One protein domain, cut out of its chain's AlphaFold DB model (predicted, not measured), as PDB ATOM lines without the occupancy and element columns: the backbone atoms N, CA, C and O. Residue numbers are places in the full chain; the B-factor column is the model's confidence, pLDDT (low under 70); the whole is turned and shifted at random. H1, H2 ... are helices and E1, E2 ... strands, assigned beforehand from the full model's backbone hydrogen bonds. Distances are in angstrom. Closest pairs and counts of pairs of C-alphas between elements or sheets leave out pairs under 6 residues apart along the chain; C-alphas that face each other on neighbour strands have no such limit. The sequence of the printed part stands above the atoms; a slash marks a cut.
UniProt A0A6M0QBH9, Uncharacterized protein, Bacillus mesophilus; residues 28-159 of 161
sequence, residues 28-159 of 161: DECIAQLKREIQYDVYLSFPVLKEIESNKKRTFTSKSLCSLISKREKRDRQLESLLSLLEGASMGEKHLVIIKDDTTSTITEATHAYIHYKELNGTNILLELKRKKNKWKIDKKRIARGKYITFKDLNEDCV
ATOM      1  N   ASP A  28     119.690 -73.241  -1.236       89.62
ATOM      2  CA  ASP A  28     118.526 -72.888  -0.414       89.62
ATOM      3  C   ASP A  28     118.279 -71.371  -0.363       89.62
ATOM      4  O   ASP A  28     117.127 -70.923  -0.360       89.62
ATOM      5  N   GLU A  29     119.342 -70.564  -0.382       90.31
ATOM      6  CA  GLU A  29     119.243 -69.107  -0.455       90.31
ATOM      7  C   GLU A  29     118.757 -68.654  -1.834       90.31
ATOM      8  O   GLU A  29     117.857 -67.808  -1.903       90.31
ATOM      9  N   CYS A  30     119.238 -69.280  -2.915       90.69
ATOM     10  CA  CYS A  30     118.735 -69.055  -4.272       90.69
ATOM     11  C   CYS A  30     117.226 -69.344  -4.362       90.69
ATOM     12  O   CYS A  30     116.456 -68.535  -4.885       90.69
ATOM     13  N   ILE A  31     116.770 -70.472  -3.806       91.06
ATOM     14  CA  ILE A  31     115.348 -70.852  -3.746       91.06
ATOM     15  C   ILE A  31     114.543 -69.824  -2.947       91.06
ATOM     16  O   ILE A  31     113.446 -69.429  -3.358       91.06
ATOM     17  N   ALA A  32     115.056 -69.392  -1.793       91.38
ATOM     18  CA  ALA A  32     114.383 -68.414  -0.949       91.38
ATOM     19  C   ALA A  32     114.268 -67.056  -1.653       91.38
ATOM     20  O   ALA A  32     113.204 -66.433  -1.614       91.38
ATOM     21  N   GLN A  33     115.326 -66.616  -2.334       92.31
ATOM     22  CA  GLN A  33     115.329 -65.385  -3.115       92.31
ATOM     23  C   GLN A  33     114.356 -65.468  -4.289       92.31
ATOM     24  O   GLN A  33     113.537 -64.566  -4.445       92.31
ATOM     25  N   LEU A  34     114.346 -66.576  -5.036       92.94
ATOM     26  CA  LEU A  34     113.400 -66.784  -6.133       92.94
ATOM     27  C   LEU A  34     111.953 -66.651  -5.656       92.94
ATOM     28  O   LEU A  34     111.152 -65.937  -6.259       92.94
ATOM     29  N   LYS A  35     111.618 -67.294  -4.532       92.94
ATOM     30  CA  LYS A  35     110.285 -67.196  -3.922       92.94
ATOM     31  C   LYS A  35     109.936 -65.760  -3.526       92.94
ATOM     32  O   LYS A  35     108.801 -65.345  -3.757       92.94
ATOM     33  N   ARG A  36     110.882 -65.007  -2.950       93.62
ATOM     34  CA  ARG A  36     110.676 -63.596  -2.579       93.62
ATOM     35  C   ARG A  36     110.403 -62.726  -3.801       93.62
ATOM     36  O   ARG A  36     109.424 -61.988  -3.783       93.62
ATOM     37  N   GLU A  37     111.194 -62.857  -4.861       95.19
ATOM     38  CA  GLU A  37     111.034 -62.058  -6.084       95.19
ATOM     39  C   GLU A  37     109.719 -62.366  -6.810       95.19
ATOM     40  O   GLU A  37     108.984 -61.453  -7.192       95.19
ATOM     41  N   ILE A  38     109.351 -63.648  -6.923       95.62
ATOM     42  CA  ILE A  38     108.041 -64.056  -7.452       95.62
ATOM     43  C   ILE A  38     106.911 -63.408  -6.648       95.62
ATOM     44  O   ILE A  38     105.973 -62.851  -7.224       95.62
ATOM     45  N   GLN A  39     106.997 -63.481  -5.321       94.00
ATOM     46  CA  GLN A  39     105.965 -62.955  -4.440       94.00
ATOM     47  C   GLN A  39     105.887 -61.423  -4.495       94.00
ATOM     48  O   GLN A  39     104.793 -60.854  -4.431       94.00
ATOM     49  N   TYR A  40     107.027 -60.754  -4.652       94.44
ATOM     50  CA  TYR A  40     107.106 -59.308  -4.788       94.44
ATOM     51  C   TYR A  40     106.495 -58.820  -6.108       94.44
ATOM     52  O   TYR A  40     105.699 -57.881  -6.101       94.44
ATOM     53  N   ASP A  41     106.754 -59.506  -7.225       96.38
ATOM     54  CA  ASP A  41     106.144 -59.191  -8.525       96.38
ATOM     55  C   ASP A  41     104.608 -59.320  -8.495       96.38
ATOM     56  O   ASP A  41     103.889 -58.449  -8.997       96.38
ATOM     57  N   VAL A  42     104.085 -60.362  -7.835       95.94
ATOM     58  CA  VAL A  42     102.638 -60.521  -7.604       95.94
ATOM     59  C   VAL A  42     102.094 -59.365  -6.765       95.94
ATOM     60  O   VAL A  42     101.075 -58.775  -7.121       95.94
ATOM     61  N   TYR A  43     102.771 -59.018  -5.670       93.12
ATOM     62  CA  TYR A  43     102.359 -57.933  -4.781       93.12
ATOM     63  C   TYR A  43     102.304 -56.578  -5.506       93.12
ATOM     64  O   TYR A  43     101.315 -55.853  -5.393       93.12
ATOM     65  N   LEU A  44     103.316 -56.256  -6.315       94.50
ATOM     66  CA  LEU A  44     103.354 -55.015  -7.093       94.50
ATOM     67  C   LEU A  44     102.242 -54.923  -8.143       94.50
ATOM     68  O   LEU A  44     101.807 -53.819  -8.470       94.50
ATOM     69  N   SER A  45     101.763 -56.062  -8.641       96.44
ATOM     70  CA  SER A  45     100.739 -56.123  -9.688       96.44
ATOM     71  C   SER A  45      99.337 -55.737  -9.214       96.44
ATOM     72  O   SER A  45      98.465 -55.463 -10.039       96.44
ATOM     73  N   PHE A  46      99.089 -55.717  -7.901       95.19
ATOM     74  CA  PHE A  46      97.753 -55.512  -7.349       95.19
ATOM     75  C   PHE A  46      97.753 -54.447  -6.241       95.19
ATOM     76  O   PHE A  46      97.979 -54.783  -5.079       95.19
ATOM     77  N   PRO A  47      97.415 -53.178  -6.556       90.94
ATOM     78  CA  PRO A  47      97.405 -52.075  -5.585       90.94
ATOM     79  C   PRO A  47      96.581 -52.346  -4.320       90.94
ATOM     80  O   PRO A  47      97.003 -51.989  -3.226       90.94
ATOM     81  N   VAL A  48      95.470 -53.079  -4.450       88.75
ATOM     82  CA  VAL A  48      94.617 -53.480  -3.318       88.75
ATOM     83  C   VAL A  48      95.380 -54.259  -2.236       88.75
ATOM     84  O   VAL A  48      95.058 -54.155  -1.060       88.75
ATOM     85  N   LEU A  49      96.436 -55.005  -2.590       88.75
ATOM     86  CA  LEU A  49      97.259 -55.716  -1.604       88.75
ATOM     87  C   LEU A  49      98.080 -54.759  -0.725       88.75
ATOM     88  O   LEU A  49      98.367 -55.105   0.423       88.75
ATOM     89  N   LYS A  50      98.412 -53.567  -1.242       84.88
ATOM     90  CA  LYS A  50      99.068 -52.479  -0.500       84.88
ATOM     91  C   LYS A  50      98.087 -51.762   0.422       84.88
ATOM     92  O   LYS A  50      98.425 -51.406   1.541       84.88
ATOM     93  N   GLU A  51      96.846 -51.586  -0.018       83.44
ATOM     94  CA  GLU A  51      95.796 -50.957   0.798       83.44
ATOM     95  C   GLU A  51      95.454 -51.797   2.040       83.44
ATOM     96  O   GLU A  51      95.106 -51.263   3.090       83.44
ATOM     97  N   ILE A  52      95.616 -53.119   1.954       80.38
ATOM     98  CA  ILE A  52      95.349 -54.058   3.052       80.38
ATOM     99  C   ILE A  52      96.480 -54.055   4.120       80.38
ATOM    100  O   ILE A  52      96.357 -54.710   5.157       80.38
ATOM    101  N   GLU A  53      97.601 -53.346   3.915       62.81
ATOM    102  CA  GLU A  53      98.858 -53.618   4.635       62.81
ATOM    103  C   GLU A  53      99.029 -53.113   6.067       62.81
ATOM    104  O   GLU A  53      99.870 -53.656   6.781       62.81
ATOM    105  N   SER A  54      98.247 -52.163   6.565       60.88
ATOM    106  CA  SER A  54      98.593 -51.496   7.829       60.88
ATOM    107  C   SER A  54      97.933 -52.120   9.072       60.88
ATOM    108  O   SER A  54      97.140 -51.470   9.734       60.88
ATOM    109  N   ASN A  55      98.275 -53.359   9.449       59.16
ATOM    110  CA  ASN A  55      97.955 -54.005  10.755       59.16
ATOM    111  C   ASN A  55      96.689 -54.878  10.831       59.16
ATOM    112  O   ASN A  55      96.474 -55.560  11.835       59.16
ATOM    113  N   LYS A  56      95.870 -54.926   9.778       66.62
ATOM    114  CA  LYS A  56      94.610 -55.690   9.767       66.62
ATOM    115  C   LYS A  56      94.665 -56.983   8.948       66.62
ATOM    116  O   LYS A  56      93.623 -57.552   8.659       66.62
ATOM    117  N   LYS A  57      95.843 -57.501   8.582       82.19
ATOM    118  CA  LYS A  57      95.942 -58.727   7.767       82.19
ATOM    119  C   LYS A  57      96.634 -59.887   8.472       82.19
ATOM    120  O   LYS A  57      97.576 -59.703   9.237       82.19
ATOM    121  N   ARG A  58      96.176 -61.107   8.184       86.94
ATOM    122  CA  ARG A  58      96.914 -62.351   8.444       86.94
ATOM    123  C   ARG A  58      97.097 -63.102   7.135       86.94
ATOM    124  O   ARG A  58      96.124 -63.303   6.412       86.94
ATOM    125  N   THR A  59      98.326 -63.533   6.872       89.81
ATOM    126  CA  THR A  59      98.659 -64.327   5.690       89.81
ATOM    127  C   THR A  59      98.800 -65.795   6.068       89.81
ATOM    128  O   THR A  59      99.405 -66.126   7.086       89.81
ATOM    129  N   PHE A  60      98.249 -66.668   5.236       92.25
ATOM    130  CA  PHE A  60      98.305 -68.111   5.377       92.25
ATOM    131  C   PHE A  60      98.776 -68.744   4.073       92.25
ATOM    132  O   PHE A  60      98.392 -68.337   2.980       92.25
ATOM    133  N   THR A  61      99.577 -69.784   4.210       94.38
ATOM    134  CA  THR A  61      99.949 -70.709   3.142       94.38
ATOM    135  C   THR A  61      99.211 -72.033   3.313       94.38
ATOM    136  O   THR A  61      98.678 -72.304   4.399       94.38
ATOM    137  N   SER A  62      99.225 -72.905   2.303       94.00
ATOM    138  CA  SER A  62      98.620 -74.244   2.406       94.00
ATOM    139  C   SER A  62      99.159 -75.015   3.614       94.00
ATOM    140  O   SER A  62      98.383 -75.557   4.396       94.00
ATOM    141  N   LYS A  63     100.480 -74.970   3.850       93.50
ATOM    142  CA  LYS A  63     101.120 -75.615   5.009       93.50
ATOM    143  C   LYS A  63     100.577 -75.074   6.334       93.50
ATOM    144  O   LYS A  63     100.295 -75.847   7.250       93.50
ATOM    145  N   SER A  64     100.408 -73.755   6.436       92.06
ATOM    146  CA  SER A  64      99.861 -73.135   7.646       92.06
ATOM    147  C   SER A  64      98.388 -73.496   7.877       92.06
ATOM    148  O   SER A  64      98.012 -73.778   9.015       92.06
ATOM    149  N   LEU A  65      97.568 -73.576   6.818       92.12
ATOM    150  CA  LEU A  65      96.173 -74.009   6.925       92.12
ATOM    151  C   LEU A  65      96.069 -75.482   7.320       92.12
ATOM    152  O   LEU A  65      95.286 -75.800   8.210       92.12
ATOM    153  N   CYS A  66      96.893 -76.364   6.746       92.88
ATOM    154  CA  CYS A  66      96.960 -77.768   7.160       92.88
ATOM    155  C   CYS A  66      97.288 -77.897   8.651       92.88
ATOM    156  O   CYS A  66      96.607 -78.628   9.364       92.88
ATOM    157  N   SER A  67      98.277 -77.140   9.144       92.69
ATOM    158  CA  SER A  67      98.628 -77.134  10.570       92.69
ATOM    159  C   SER A  67      97.496 -76.610  11.459       92.69
ATOM    160  O   SER A  67      97.307 -77.094  12.573       92.69
ATOM    161  N   LEU A  68      96.723 -75.627  10.992       89.44
ATOM    162  CA  LEU A  68      95.552 -75.136  11.721       89.44
ATOM    163  C   LEU A  68      94.426 -76.168  11.761       89.44
ATOM    164  O   LEU A  68      93.804 -76.335  12.806       89.44
ATOM    165  N   ILE A  69      94.171 -76.853  10.647       90.94
ATOM    166  CA  ILE A  69      93.157 -77.908  10.557       90.94
ATOM    167  C   ILE A  69      93.541 -79.083  11.461       90.94
ATOM    168  O   ILE A  69      92.702 -79.546  12.224       90.94
ATOM    169  N   SER A  70      94.808 -79.514  11.453       90.88
ATOM    170  CA  SER A  70      95.272 -80.650  12.263       90.88
ATOM    171  C   SER A  70      95.198 -80.402  13.771       90.88
ATOM    172  O   SER A  70      95.137 -81.347  14.546       90.88
ATOM    173  N   LYS A  71      95.233 -79.134  14.199       90.06
ATOM    174  CA  LYS A  71      95.114 -78.734  15.611       90.06
ATOM    175  C   LYS A  71      93.666 -78.621  16.089       90.06
ATOM    176  O   LYS A  71      93.446 -78.372  17.270       90.06
ATOM    177  N   ARG A  72      92.678 -78.734  15.196       85.56
ATOM    178  CA  ARG A  72      91.261 -78.643  15.560       85.56
ATOM    179  C   ARG A  72      90.697 -80.019  15.875       85.56
ATOM    180  O   ARG A  72      90.860 -80.958  15.110       85.56
ATOM    181  N   GLU A  73      89.942 -80.093  16.966       85.12
ATOM    182  CA  GLU A  73      89.230 -81.309  17.378       85.12
ATOM    183  C   GLU A  73      88.033 -81.630  16.474       85.12
ATOM    184  O   GLU A  73      87.635 -82.783  16.329       85.12
ATOM    185  N   LYS A  74      87.434 -80.600  15.862       87.44
ATOM    186  CA  LYS A  74      86.262 -80.728  14.993       87.44
ATOM    187  C   LYS A  74      86.584 -80.308  13.571       87.44
ATOM    188  O   LYS A  74      87.271 -79.314  13.330       87.44
ATOM    189  N   ARG A  75      85.988 -81.042  12.636       88.62
ATOM    190  CA  ARG A  75      86.063 -80.772  11.205       88.62
ATOM    191  C   ARG A  75      85.506 -79.384  10.880       88.62
ATOM    192  O   ARG A  75      84.368 -79.073  11.233       88.62
ATOM    193  N   ASP A  76      86.280 -78.577  10.161       90.38
ATOM    194  CA  ASP A  76      85.910 -77.212   9.783       90.38
ATOM    195  C   ASP A  76      85.836 -77.070   8.258       90.38
ATOM    196  O   ASP A  76      86.843 -76.892   7.570       90.38
ATOM    197  N   ARG A  77      84.610 -77.114   7.724       92.19
ATOM    198  CA  ARG A  77      84.358 -77.032   6.276       92.19
ATOM    199  C   ARG A  77      84.808 -75.706   5.658       92.19
ATOM    200  O   ARG A  77      85.103 -75.667   4.466       92.19
ATOM    201  N   GLN A  78      84.862 -74.624   6.437       92.06
ATOM    202  CA  GLN A  78      85.333 -73.335   5.933       92.06
ATOM    203  C   GLN A  78      86.839 -73.390   5.695       92.06
ATOM    204  O   GLN A  78      87.289 -73.025   4.611       92.06
ATOM    205  N   LEU A  79      87.599 -73.904   6.666       92.38
ATOM    206  CA  LEU A  79      89.046 -74.079   6.527       92.38
ATOM    207  C   LEU A  79      89.406 -75.075   5.427       92.38
ATOM    208  O   LEU A  79      90.282 -74.783   4.619       92.38
ATOM    209  N   GLU A  80      88.692 -76.198   5.337       94.12
ATOM    210  CA  GLU A  80      88.877 -77.162   4.246       94.12
ATOM    211  C   GLU A  80      88.632 -76.524   2.876       94.12
ATOM    212  O   GLU A  80      89.399 -76.745   1.945       94.12
ATOM    213  N   SER A  81      87.601 -75.681   2.752       95.31
ATOM    214  CA  SER A  81      87.333 -74.980   1.493       95.31
ATOM    215  C   SER A  81      88.369 -73.906   1.150       95.31
ATOM    216  O   SER A  81      88.558 -73.604  -0.021       95.31
ATOM    217  N   LEU A  82      89.041 -73.316   2.143       95.31
ATOM    218  CA  LEU A  82      90.169 -72.414   1.894       95.31
ATOM    219  C   LEU A  82      91.399 -73.193   1.440       95.31
ATOM    220  O   LEU A  82      92.077 -72.764   0.512       95.31
ATOM    221  N   LEU A  83      91.665 -74.337   2.076       95.69
ATOM    222  CA  LEU A  83      92.769 -75.210   1.699       95.69
ATOM    223  C   LEU A  83      92.621 -75.678   0.249       95.69
ATOM    224  O   LEU A  83      93.569 -75.534  -0.516       95.69
ATOM    225  N   SER A  84      91.428 -76.123  -0.155       95.75
ATOM    226  CA  SER A  84      91.192 -76.565  -1.534       95.75
ATOM    227  C   SER A  84      91.360 -75.447  -2.570       95.75
ATOM    228  O   SER A  84      91.768 -75.708  -3.696       95.75
ATOM    229  N   LEU A  85      91.116 -74.184  -2.206       96.06
ATOM    230  CA  LEU A  85      91.386 -73.037  -3.085       96.06
ATOM    231  C   LEU A  85      92.886 -72.715  -3.220       96.06
ATOM    232  O   LEU A  85      93.283 -72.056  -4.184       96.06
ATOM    233  N   LEU A  86      93.719 -73.168  -2.278       95.94
ATOM    234  CA  LEU A  86      95.177 -73.053  -2.353       95.94
ATOM    235  C   LEU A  86      95.843 -74.254  -3.044       95.94
ATOM    236  O   LEU A  86      97.048 -74.217  -3.289       95.94
ATOM    237  N   GLU A  87      95.092 -75.300  -3.387       92.50
ATOM    238  CA  GLU A  87      95.608 -76.436  -4.152       92.50
ATOM    239  C   GLU A  87      95.886 -76.065  -5.616       92.50
ATOM    240  O   GLU A  87      95.382 -75.075  -6.157       92.50
ATOM    241  N   GLY A  88      96.709 -76.877  -6.274       91.50
ATOM    242  CA  GLY A  88      97.097 -76.703  -7.672       91.50
ATOM    243  C   GLY A  88      98.413 -75.949  -7.855       91.50
ATOM    244  O   GLY A  88      98.862 -75.205  -6.984       91.50
ATOM    245  N   ALA A  89      99.028 -76.155  -9.018       93.00
ATOM    246  CA  ALA A  89     100.356 -75.641  -9.314       93.00
ATOM    247  C   ALA A  89     100.392 -74.107  -9.399       93.00
ATOM    248  O   ALA A  89      99.485 -73.463  -9.935       93.00
ATOM    249  N   SER A  90     101.480 -73.537  -8.896       94.44
ATOM    250  CA  SER A  90     101.841 -72.131  -9.029       94.44
ATOM    251  C   SER A  90     103.350 -72.010  -9.147       94.44
ATOM    252  O   SER A  90     104.103 -72.861  -8.674       94.44
ATOM    253  N   MET A  91     103.794 -70.930  -9.772       92.25
ATOM    254  CA  MET A  91     105.167 -70.482  -9.665       92.25
ATOM    255  C   MET A  91     105.313 -69.850  -8.277       92.25
ATOM    256  O   MET A  91     104.707 -68.818  -7.996       92.25
ATOM    257  N   GLY A  92     106.031 -70.520  -7.376       88.19
ATOM    258  CA  GLY A  92     106.074 -70.146  -5.959       88.19
ATOM    259  C   GLY A  92     104.837 -70.595  -5.169       88.19
ATOM    260  O   GLY A  92     104.129 -71.522  -5.559       88.19
ATOM    261  N   GLU A  93     104.605 -69.964  -4.021       91.75
ATOM    262  CA  GLU A  93     103.546 -70.339  -3.078       91.75
ATOM    263  C   GLU A  93     102.290 -69.476  -3.261       91.75
ATOM    264  O   GLU A  93     102.379 -68.288  -3.565       91.75
ATOM    265  N   LYS A  94     101.107 -70.065  -3.049       96.31
ATOM    266  CA  LYS A  94      99.853 -69.310  -2.984       96.31
ATOM    267  C   LYS A  94      99.643 -68.765  -1.581       96.31
ATOM    268  O   LYS A  94      99.729 -69.508  -0.602       96.31
ATOM    269  N   HIS A  95      99.319 -67.483  -1.482       95.31
ATOM    270  CA  HIS A  95      99.112 -66.808  -0.202       95.31
ATOM    271  C   HIS A  95      97.654 -66.396  -0.057       95.31
ATOM    272  O   HIS A  95      97.114 -65.680  -0.897       95.31
ATOM    273  N   LEU A  96      97.031 -66.848   1.027       94.94
ATOM    274  CA  LEU A  96      95.717 -66.421   1.486       94.94
ATOM    275  C   LEU A  96      95.885 -65.253   2.458       94.94
ATOM    276  O   LEU A  96      96.449 -65.416   3.535       94.94
ATOM    277  N   VAL A  97      95.334 -64.097   2.120       92.81
ATOM    278  CA  VAL A  97      95.267 -62.914   2.971       92.81
ATOM    279  C   VAL A  97      93.860 -62.796   3.539       92.81
ATOM    280  O   VAL A  97      92.889 -62.609   2.808       92.81
ATOM    281  N   ILE A  98      93.749 -62.890   4.860       88.88
ATOM    282  CA  ILE A  98      92.514 -62.648   5.600       88.88
ATOM    283  C   ILE A  98      92.557 -61.227   6.148       88.88
ATOM    284  O   ILE A  98      93.492 -60.879   6.876       88.88
ATOM    285  N   ILE A  99      91.536 -60.432   5.827       82.31
ATOM    286  CA  ILE A  99      91.337 -59.117   6.436       82.31
ATOM    287  C   ILE A  99      90.633 -59.329   7.775       82.31
ATOM    288  O   ILE A  99      89.524 -59.857   7.828       82.31
ATOM    289  N   LYS A 100      91.290 -58.927   8.858       70.94
ATOM    290  CA  LYS A 100      90.654 -58.696  10.148       70.94
ATOM    291  C   LYS A 100      89.909 -57.370  10.077       70.94
ATOM    292  O   LYS A 100      90.537 -56.326   9.940       70.94
ATOM    293  N   ASP A 101      88.591 -57.389  10.189       64.62
ATOM    294  CA  ASP A 101      87.902 -56.206  10.706       64.62
ATOM    295  C   ASP A 101      88.034 -56.165  12.242       64.62
ATOM    296  O   ASP A 101      88.529 -57.114  12.858       64.62
ATOM    297  N   ASP A 102      87.607 -55.066  12.864       58.69
ATOM    298  CA  ASP A 102      87.711 -54.881  14.320       58.69
ATOM    299  C   ASP A 102      86.866 -55.897  15.116       58.69
ATOM    300  O   ASP A 102      87.059 -56.058  16.319       58.69
ATOM    301  N   THR A 103      85.974 -56.632  14.443       55.69
ATOM    302  CA  THR A 103      85.141 -57.698  15.017       55.69
ATOM    303  C   THR A 103      85.670 -59.110  14.741       55.69
ATOM    304  O   THR A 103      85.198 -60.072  15.342       55.69
ATOM    305  N   THR A 104      86.670 -59.256  13.867       61.94
ATOM    306  CA  THR A 104      87.190 -60.541  13.391       61.94
ATOM    307  C   THR A 104      88.427 -60.934  14.192       61.94
ATOM    308  O   THR A 104      89.571 -60.579  13.879       61.94
ATOM    309  N   SER A 105      88.215 -61.734  15.230       61.16
ATOM    310  CA  SER A 105      89.278 -62.255  16.090       61.16
ATOM    311  C   SER A 105      89.926 -63.525  15.511       61.16
ATOM    312  O   SER A 105      91.128 -63.775  15.701       61.16
ATOM    313  N   THR A 106      89.168 -64.287  14.713       71.62
ATOM    314  CA  THR A 106      89.583 -65.576  14.144       71.62
ATOM    315  C   THR A 106      89.410 -65.659  12.619       71.62
ATOM    316  O   THR A 106      88.561 -65.005  12.020       71.62
ATOM    317  N   ILE A 107      90.188 -66.531  11.958       77.75
ATOM    318  CA  ILE A 107      89.992 -66.866  10.527       77.75
ATOM    319  C   ILE A 107      88.571 -67.389  10.248       77.75
ATOM    320  O   ILE A 107      88.038 -67.244   9.153       77.75
ATOM    321  N   THR A 108      87.940 -67.964  11.273       75.62
ATOM    322  CA  THR A 108      86.573 -68.479  11.264       75.62
ATOM    323  C   THR A 108      85.498 -67.424  11.474       75.62
ATOM    324  O   THR A 108      84.324 -67.783  11.477       75.62
ATOM    325  N   GLU A 109      85.838 -66.144  11.582       81.62
ATOM    326  CA  GLU A 109      84.886 -65.019  11.596       81.62
ATOM    327  C   GLU A 109      84.979 -64.175  10.323       81.62
ATOM    328  O   GLU A 109      83.984 -63.586   9.913       81.62
ATOM    329  N   ALA A 110      86.122 -64.214   9.633       86.06
ATOM    330  CA  ALA A 110      86.348 -63.425   8.432       86.06
ATOM    331  C   ALA A 110      85.271 -63.659   7.362       86.06
ATOM    332  O   ALA A 110      84.825 -64.789   7.124       86.06
ATOM    333  N   THR A 111      84.878 -62.572   6.698       88.31
ATOM    334  CA  THR A 111      83.862 -62.570   5.633       88.31
ATOM    335  C   THR A 111      84.460 -62.379   4.240       88.31
ATOM    336  O   THR A 111      83.877 -62.853   3.260       88.31
ATOM    337  N   HIS A 112      85.637 -61.750   4.167       89.75
ATOM    338  CA  HIS A 112      86.368 -61.447   2.941       89.75
ATOM    339  C   HIS A 112      87.823 -61.899   3.060       89.75
ATOM    340  O   HIS A 112      88.434 -61.827   4.131       89.75
ATOM    341  N   ALA A 113      88.372 -62.379   1.952       93.25
ATOM    342  CA  ALA A 113      89.754 -62.814   1.866       93.25
ATOM    343  C   ALA A 113      90.276 -62.635   0.444       93.25
ATOM    344  O   ALA A 113      89.501 -62.473  -0.496       93.25
ATOM    345  N   TYR A 114      91.587 -62.723   0.283       95.44
ATOM    346  CA  TYR A 114      92.235 -62.704  -1.017       95.44
ATOM    347  C   TYR A 114      93.180 -63.887  -1.135       95.44
ATOM    348  O   TYR A 114      93.871 -64.207  -0.179       95.44
ATOM    349  N   ILE A 115      93.246 -64.522  -2.298       97.00
ATOM    350  CA  ILE A 115      94.343 -65.426  -2.646       97.00
ATOM    351  C   ILE A 115      95.132 -64.777  -3.768       97.00
ATOM    352  O   ILE A 115      94.547 -64.390  -4.776       97.00
ATOM    353  N   HIS A 116      96.448 -64.691  -3.629       97.12
ATOM    354  CA  HIS A 116      97.312 -64.224  -4.706       97.12
ATOM    355  C   HIS A 116      98.464 -65.186  -4.962       97.12
ATOM    356  O   HIS A 116      98.993 -65.807  -4.036       97.12
ATOM    357  N   TYR A 117      98.826 -65.326  -6.234       97.62
ATOM    358  CA  TYR A 117      99.890 -66.216  -6.691       97.62
ATOM    359  C   TYR A 117     100.305 -65.895  -8.130       97.62
ATOM    360  O   TYR A 117      99.648 -65.110  -8.820       97.62
ATOM    361  N   LYS A 118     101.378 -66.541  -8.591       98.00
ATOM    362  CA  LYS A 118     101.818 -66.531  -9.988       98.00
ATOM    363  C   LYS A 118     101.547 -67.892 -10.635       98.00
ATOM    364  O   LYS A 118     101.852 -68.933 -10.059       98.00
ATOM    365  N   GLU A 119     100.939 -67.908 -11.814       96.62
ATOM    366  CA  GLU A 119     100.767 -69.111 -12.637       96.62
ATOM    367  C   GLU A 119     102.091 -69.515 -13.303       96.62
ATOM    368  O   GLU A 119     103.004 -68.708 -13.454       96.62
ATOM    369  N   LEU A 120     102.197 -70.773 -13.744       94.25
ATOM    370  CA  LEU A 120     103.419 -71.302 -14.373       94.25
ATOM    371  C   LEU A 120     103.804 -70.591 -15.681       94.25
ATOM    372  O   LEU A 120     104.954 -70.660 -16.095       94.25
ATOM    373  N   ASN A 121     102.862 -69.895 -16.319       93.75
ATOM    374  CA  ASN A 121     103.103 -69.072 -17.508       93.75
ATOM    375  C   ASN A 121     103.583 -67.640 -17.171       93.75
ATOM    376  O   ASN A 121     103.675 -66.802 -18.064       93.75
ATOM    377  N   GLY A 122     103.841 -67.332 -15.893       94.88
ATOM    378  CA  GLY A 122     104.275 -66.013 -15.419       94.88
ATOM    379  C   GLY A 122     103.145 -65.024 -15.111       94.88
ATOM    380  O   GLY A 122     103.418 -63.918 -14.641       94.88
ATOM    381  N   THR A 123     101.882 -65.397 -15.336       97.25
ATOM    382  CA  THR A 123     100.717 -64.541 -15.070       97.25
ATOM    383  C   THR A 123     100.478 -64.382 -13.572       97.25
ATOM    384  O   THR A 123     100.450 -65.366 -12.837       97.25
ATOM    385  N   ASN A 124     100.245 -63.156 -13.109       98.38
ATOM    386  CA  ASN A 124      99.894 -62.879 -11.720       98.38
ATOM    387  C   ASN A 124      98.376 -62.916 -11.553       98.38
ATOM    388  O   ASN A 124      97.635 -62.321 -12.339       98.38
ATOM    389  N   ILE A 125      97.917 -63.600 -10.510       98.38
ATOM    390  CA  ILE A 125      96.503 -63.816 -10.222       98.38
ATOM    391  C   ILE A 125      96.179 -63.281  -8.832       98.38
ATOM    392  O   ILE A 125      96.898 -63.548  -7.869       98.38
ATOM    393  N   LEU A 126      95.050 -62.583  -8.733       97.94
ATOM    394  CA  LEU A 126      94.403 -62.230  -7.477       97.94
ATOM    395  C   LEU A 126      92.957 -62.729  -7.506       97.94
ATOM    396  O   LEU A 126      92.168 -62.351  -8.372       97.94
ATOM    397  N   LEU A 127      92.604 -63.566  -6.542       98.00
ATOM    398  CA  LEU A 127      91.255 -64.055  -6.302       98.00
ATOM    399  C   LEU A 127      90.705 -63.349  -5.072       98.00
ATOM    400  O   LEU A 127      91.278 -63.444  -3.994       98.00
ATOM    401  N   GLU A 128      89.586 -62.666  -5.225       96.38
ATOM    402  CA  GLU A 128      88.802 -62.134  -4.121       96.38
ATOM    403  C   GLU A 128      87.809 -63.208  -3.689       96.38
ATOM    404  O   GLU A 128      87.101 -63.788  -4.518       96.38
ATOM    405  N   LEU A 129      87.786 -63.509  -2.398       95.94
ATOM    406  CA  LEU A 129      86.966 -64.557  -1.824       95.94
ATOM    407  C   LEU A 129      85.907 -63.967  -0.906       95.94
ATOM    408  O   LEU A 129      86.183 -63.095  -0.081       95.94
ATOM    409  N   LYS A 130      84.715 -64.552  -0.976       94.00
ATOM    410  CA  LYS A 130      83.608 -64.246  -0.079       94.00
ATOM    411  C   LYS A 130      83.155 -65.497   0.643       94.00
ATOM    412  O   LYS A 130      82.919 -66.549   0.034       94.00
ATOM    413  N   ARG A 131      82.973 -65.376   1.952       92.38
ATOM    414  CA  ARG A 131      82.452 -66.468   2.760       92.38
ATOM    415  C   ARG A 131      80.969 -66.699   2.481       92.38
ATOM    416  O   ARG A 131      80.167 -65.768   2.421       92.38
ATOM    417  N   LYS A 132      80.585 -67.964   2.327       93.50
ATOM    418  CA  LYS A 132      79.190 -68.431   2.289       93.50
ATOM    419  C   LYS A 132      78.958 -69.404   3.444       93.50
ATOM    420  O   LYS A 132      79.910 -69.793   4.111       93.50
ATOM    421  N   LYS A 133      77.707 -69.837   3.658       88.50
ATOM    422  CA  LYS A 133      77.275 -70.654   4.815       88.50
ATOM    423  C   LYS A 133      78.272 -71.756   5.218       88.50
ATOM    424  O   LYS A 133      78.654 -71.818   6.378       88.50
ATOM    425  N   ASN A 134      78.752 -72.551   4.255       87.62
ATOM    426  CA  ASN A 134      79.619 -73.712   4.520       87.62
ATOM    427  C   ASN A 134      80.916 -73.760   3.696       87.62
ATOM    428  O   ASN A 134      81.598 -74.779   3.729       87.62
ATOM    429  N   LYS A 135      81.215 -72.730   2.900       94.50
ATOM    430  CA  LYS A 135      82.421 -72.693   2.066       94.50
ATOM    431  C   LYS A 135      82.777 -71.279   1.649       94.50
ATOM    432  O   LYS A 135      81.892 -70.428   1.515       94.50
ATOM    433  N   TRP A 136      84.042 -71.077   1.330       96.00
ATOM    434  CA  TRP A 136      84.507 -69.910   0.600       96.00
ATOM    435  C   TRP A 136      84.230 -70.067  -0.895       96.00
ATOM    436  O   TRP A 136      84.208 -71.176  -1.438       96.00
ATOM    437  N   LYS A 137      83.947 -68.950  -1.562       96.75
ATOM    438  CA  LYS A 137      83.795 -68.884  -3.016       96.75
ATOM    439  C   LYS A 137      84.644 -67.753  -3.564       96.75
ATOM    440  O   LYS A 137      84.730 -66.702  -2.935       96.75
ATOM    441  N   ILE A 138      85.201 -67.974  -4.750       97.56
ATOM    442  CA  ILE A 138      85.789 -66.908  -5.555       97.56
ATOM    443  C   ILE A 138      84.643 -66.003  -6.009       97.56
ATOM    444  O   ILE A 138      83.699 -66.473  -6.644       97.56
ATOM    445  N   ASP A 139      84.717 -64.736  -5.627       97.19
ATOM    446  CA  ASP A 139      83.766 -63.691  -6.003       97.19
ATOM    447  C   ASP A 139      84.269 -62.940  -7.240       97.19
ATOM    448  O   ASP A 139      83.525 -62.714  -8.191       97.19
ATOM    449  N   LYS A 140      85.575 -62.636  -7.275       97.69
ATOM    450  CA  LYS A 140      86.224 -61.942  -8.391       97.69
ATOM    451  C   LYS A 140      87.612 -62.513  -8.663       97.69
ATOM    452  O   LYS A 140      88.351 -62.835  -7.737       97.69
ATOM    453  N   LYS A 141      87.992 -62.598  -9.939       97.94
ATOM    454  CA  LYS A 141      89.360 -62.907 -10.389       97.94
ATOM    455  C   LYS A 141      89.929 -61.682 -11.097       97.94
ATOM    456  O   LYS A 141      89.282 -61.123 -11.979       97.94
ATOM    457  N   ARG A 142      91.131 -61.262 -10.712       98.25
ATOM    458  CA  ARG A 142      91.925 -60.242 -11.402       98.25
ATOM    459  C   ARG A 142      93.198 -60.891 -11.922       98.25
ATOM    460  O   ARG A 142      93.775 -61.758 -11.265       98.25
ATOM    461  N   ILE A 143      93.591 -60.484 -13.118       98.06
ATOM    462  CA  ILE A 143      94.722 -61.038 -13.852       98.06
ATOM    463  C   ILE A 143      95.626 -59.870 -14.222       98.06
ATOM    464  O   ILE A 143      95.140 -58.850 -14.705       98.06
ATOM    465  N   ALA A 144      96.922 -60.025 -13.990       97.81
ATOM    466  CA  ALA A 144      97.935 -59.071 -14.401       97.81
ATOM    467  C   ALA A 144      99.083 -59.810 -15.086       97.81
ATOM    468  O   ALA A 144      99.450 -60.924 -14.702       97.81
ATOM    469  N   ARG A 145      99.666 -59.185 -16.110       96.50
ATOM    470  CA  ARG A 145     100.882 -59.703 -16.733       96.50
ATOM    471  C   ARG A 145     102.030 -59.544 -15.738       96.50
ATOM    472  O   ARG A 145     102.369 -58.420 -15.385       96.50
ATOM    473  N   GLY A 146     102.593 -60.662 -15.291       94.31
ATOM    474  CA  GLY A 146     103.757 -60.671 -14.413       94.31
ATOM    475  C   GLY A 146     105.062 -60.809 -15.186       94.31
ATOM    476  O   GLY A 146     105.071 -61.118 -16.383       94.31
ATOM    477  N   LYS A 147     106.176 -60.614 -14.483       93.50
ATOM    478  CA  LYS A 147     107.503 -60.981 -14.986       93.50
ATOM    479  C   LYS A 147     107.714 -62.487 -14.838       93.50
ATOM    480  O   LYS A 147     107.271 -63.085 -13.852       93.50
ATOM    481  N   TYR A 148     108.382 -63.100 -15.805       91.88
ATOM    482  CA  TYR A 148     108.893 -64.459 -15.649       91.88
ATOM    483  C   TYR A 148     110.263 -64.358 -14.977       91.88
ATOM    484  O   TYR A 148     111.115 -63.641 -15.485       91.88
ATOM    485  N   ILE A 149     110.429 -64.985 -13.811       90.38
ATOM    486  CA  ILE A 149     111.619 -64.820 -12.963       90.38
ATOM    487  C   ILE A 149     112.284 -66.181 -12.801       90.38
ATOM    488  O   ILE A 149     111.665 -67.125 -12.320       90.38
ATOM    489  N   THR A 150     113.540 -66.293 -13.195       89.69
ATOM    490  CA  THR A 150     114.320 -67.532 -13.162       89.69
ATOM    491  C   THR A 150     115.540 -67.377 -12.265       89.69
ATOM    492  O   THR A 150     115.917 -66.264 -11.917       89.69
ATOM    493  N   PHE A 151     116.203 -68.481 -11.910       87.50
ATOM    494  CA  PHE A 151     117.468 -68.410 -11.167       87.50
ATOM    495  C   PHE A 151     118.528 -67.575 -11.880       87.50
ATOM    496  O   PHE A 151     119.236 -66.822 -11.223       87.50
ATOM    497  N   LYS A 152     118.578 -67.650 -13.214       86.50
ATOM    498  CA  LYS A 152     119.506 -66.858 -14.023       86.50
ATOM    499  C   LYS A 152     119.293 -65.354 -13.839       86.50
ATOM    500  O   LYS A 152     120.264 -64.610 -13.818       86.50
ATOM    501  N   ASP A 153     118.042 -64.929 -13.674       84.69
ATOM    502  CA  ASP A 153     117.701 -63.520 -13.449       84.69
ATOM    503  C   ASP A 153     118.115 -63.033 -12.049       84.69
ATOM    504  O   ASP A 153     118.234 -61.828 -11.836       84.69
ATOM    505  N   LEU A 154     118.321 -63.949 -11.092       82.88
ATOM    506  CA  LEU A 154     118.756 -63.626  -9.729       82.88
ATOM    507  C   LEU A 154     120.278 -63.601  -9.615       82.88
ATOM    508  O   LEU A 154     120.842 -62.651  -9.078       82.88
ATOM    509  N   ASN A 155     120.921 -64.679 -10.065       80.06
ATOM    510  CA  ASN A 155     122.363 -64.877 -10.048       80.06
ATOM    511  C   ASN A 155     122.707 -66.081 -10.945       80.06
ATOM    512  O   ASN A 155     122.152 -67.168 -10.774       80.06
ATOM    513  N   GLU A 156     123.651 -65.925 -11.873       80.81
ATOM    514  CA  GLU A 156     124.094 -67.025 -12.738       80.81
ATOM    515  C   GLU A 156     124.647 -68.224 -11.955       80.81
ATOM    516  O   GLU A 156     124.512 -69.365 -12.399       80.81
ATOM    517  N   ASP A 157     125.211 -67.998 -10.770       81.44
ATOM    518  CA  ASP A 157     125.758 -69.058  -9.922       81.44
ATOM    519  C   ASP A 157     124.667 -69.899  -9.238       81.44
ATOM    520  O   ASP A 157     124.938 -71.015  -8.799       81.44
ATOM    521  N   CYS A 158     123.411 -69.433  -9.221       82.50
ATOM    522  CA  CYS A 158     122.261 -70.248  -8.815       82.50
ATOM    523  C   CYS A 158     121.877 -71.302  -9.869       82.50
ATOM    524  O   CYS A 158     121.109 -72.210  -9.568       82.50
ATOM    525  N   VAL A 159     122.364 -71.173 -11.111       79.06
ATOM    526  CA  VAL A 159     122.100 -72.123 -12.209       79.06
ATOM    527  C   VAL A 159     123.196 -73.188 -12.311       79.06
ATOM    528  O   VAL A 159     122.958 -74.261 -12.856       79.06
TER     529      VAL A 159
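Overview. This is residues 28 to 159 of the 161 residues of an uncharacterized protein of Bacillus mesophilus (UniProt A0A6M0QBH9). A strongly twisted sheet of five strands has the long helix H1 slanting over one face and curls round H4 on the other, where H3 and H4 fold back on each other as a helical hairpin; helices on both faces make three layers, H3 and H4 on one side and H1 on the other. Beyond E5, the tail runs past the sheet to the short H5, beside H1. There are 132 printed residues, with five named helices and five named strands in the order H1 H2 E1 H3 H4 E2 E3 E4 E5 H5, class mixed. The antiparallel sheet runs E1 E2 E3 E4 E5, and E2 to E5 are a meander, each strand the antiparallel neighbour of the one before. The whole is compact, with a radius of gyration of the C-alphas of 15.7 A, and elongated, spanning 48 by 30 by 26 A.

Arrangement. H1, residues 28 to 44, is on the sheet at a height of 8.6 A, slantwise to the strands, at 51 degrees on the local plane to E2, residues 91 to 99. Their closest C-alphas, Lys 35 and Gly 92, are 5.5 A apart. H2, residues 47 to 51, only grazes the sheet, with residues 48 to 49. E1, residues 57 to 60, is an edge strand antiparallel to E2, with N 58 and O 98 at 3.0 A. H3, residues 62 to 70, and H4, residues 77 to 86, form a hairpin; they touch at a shallow tilt of 20 degrees, opposite ways, the closest C-alphas being Ser 62 and Leu 83, 6.0 A. H1 and H4 lie on opposite faces. The closest C-alphas of H4 and E5, residues 135 to 145, are Gln 78 and Lys 135, 4.9 A. E2 forms a hairpin with E3, residues 112 to 118, with N 97 and O 114 at 2.7 A. E3 forms one with E4, residues 123 to 132, with N 115 and O 127 at 2.8 A. E4 forms one with E5, with N 128 and O 140 at 2.8 A; E5 bends by 52 degrees at residue 140. H5, residues 151 to 154, is not on the sheet; H1 touches it with residues 30 to 34 alone, the closest C-alphas being Leu 34 and Phe 151, 6.7 A. In H1, H2, H3 and H4 every O i to N i+4 pair is within hydrogen-bond range; H5 is too short for one.

Along the chain. H1 begins at C-alpha 28 (118.526, -72.888, -0.414) and is 24.4 A long. E2 is 24.1 A, E3 20.8 A, E4 27.9 A and E5 29.4 A long, E5 ending at C-alpha 145 (100.882, -59.703, -16.733). H5 ends at C-alpha 154 (118.756, -63.626, -9.729).

Size, cuts and confidence. The C-alphas farthest apart, Lys 133 and Asp 157, are 50.7 A from each other. The printed part has no cut. The link from E2 to E3 is long, residues 100 to 111, and residues 70 to 75 stand free. Mean pLDDT of the printed part is 89.4; residues 53 to 56 and 101 to 105 are under 70.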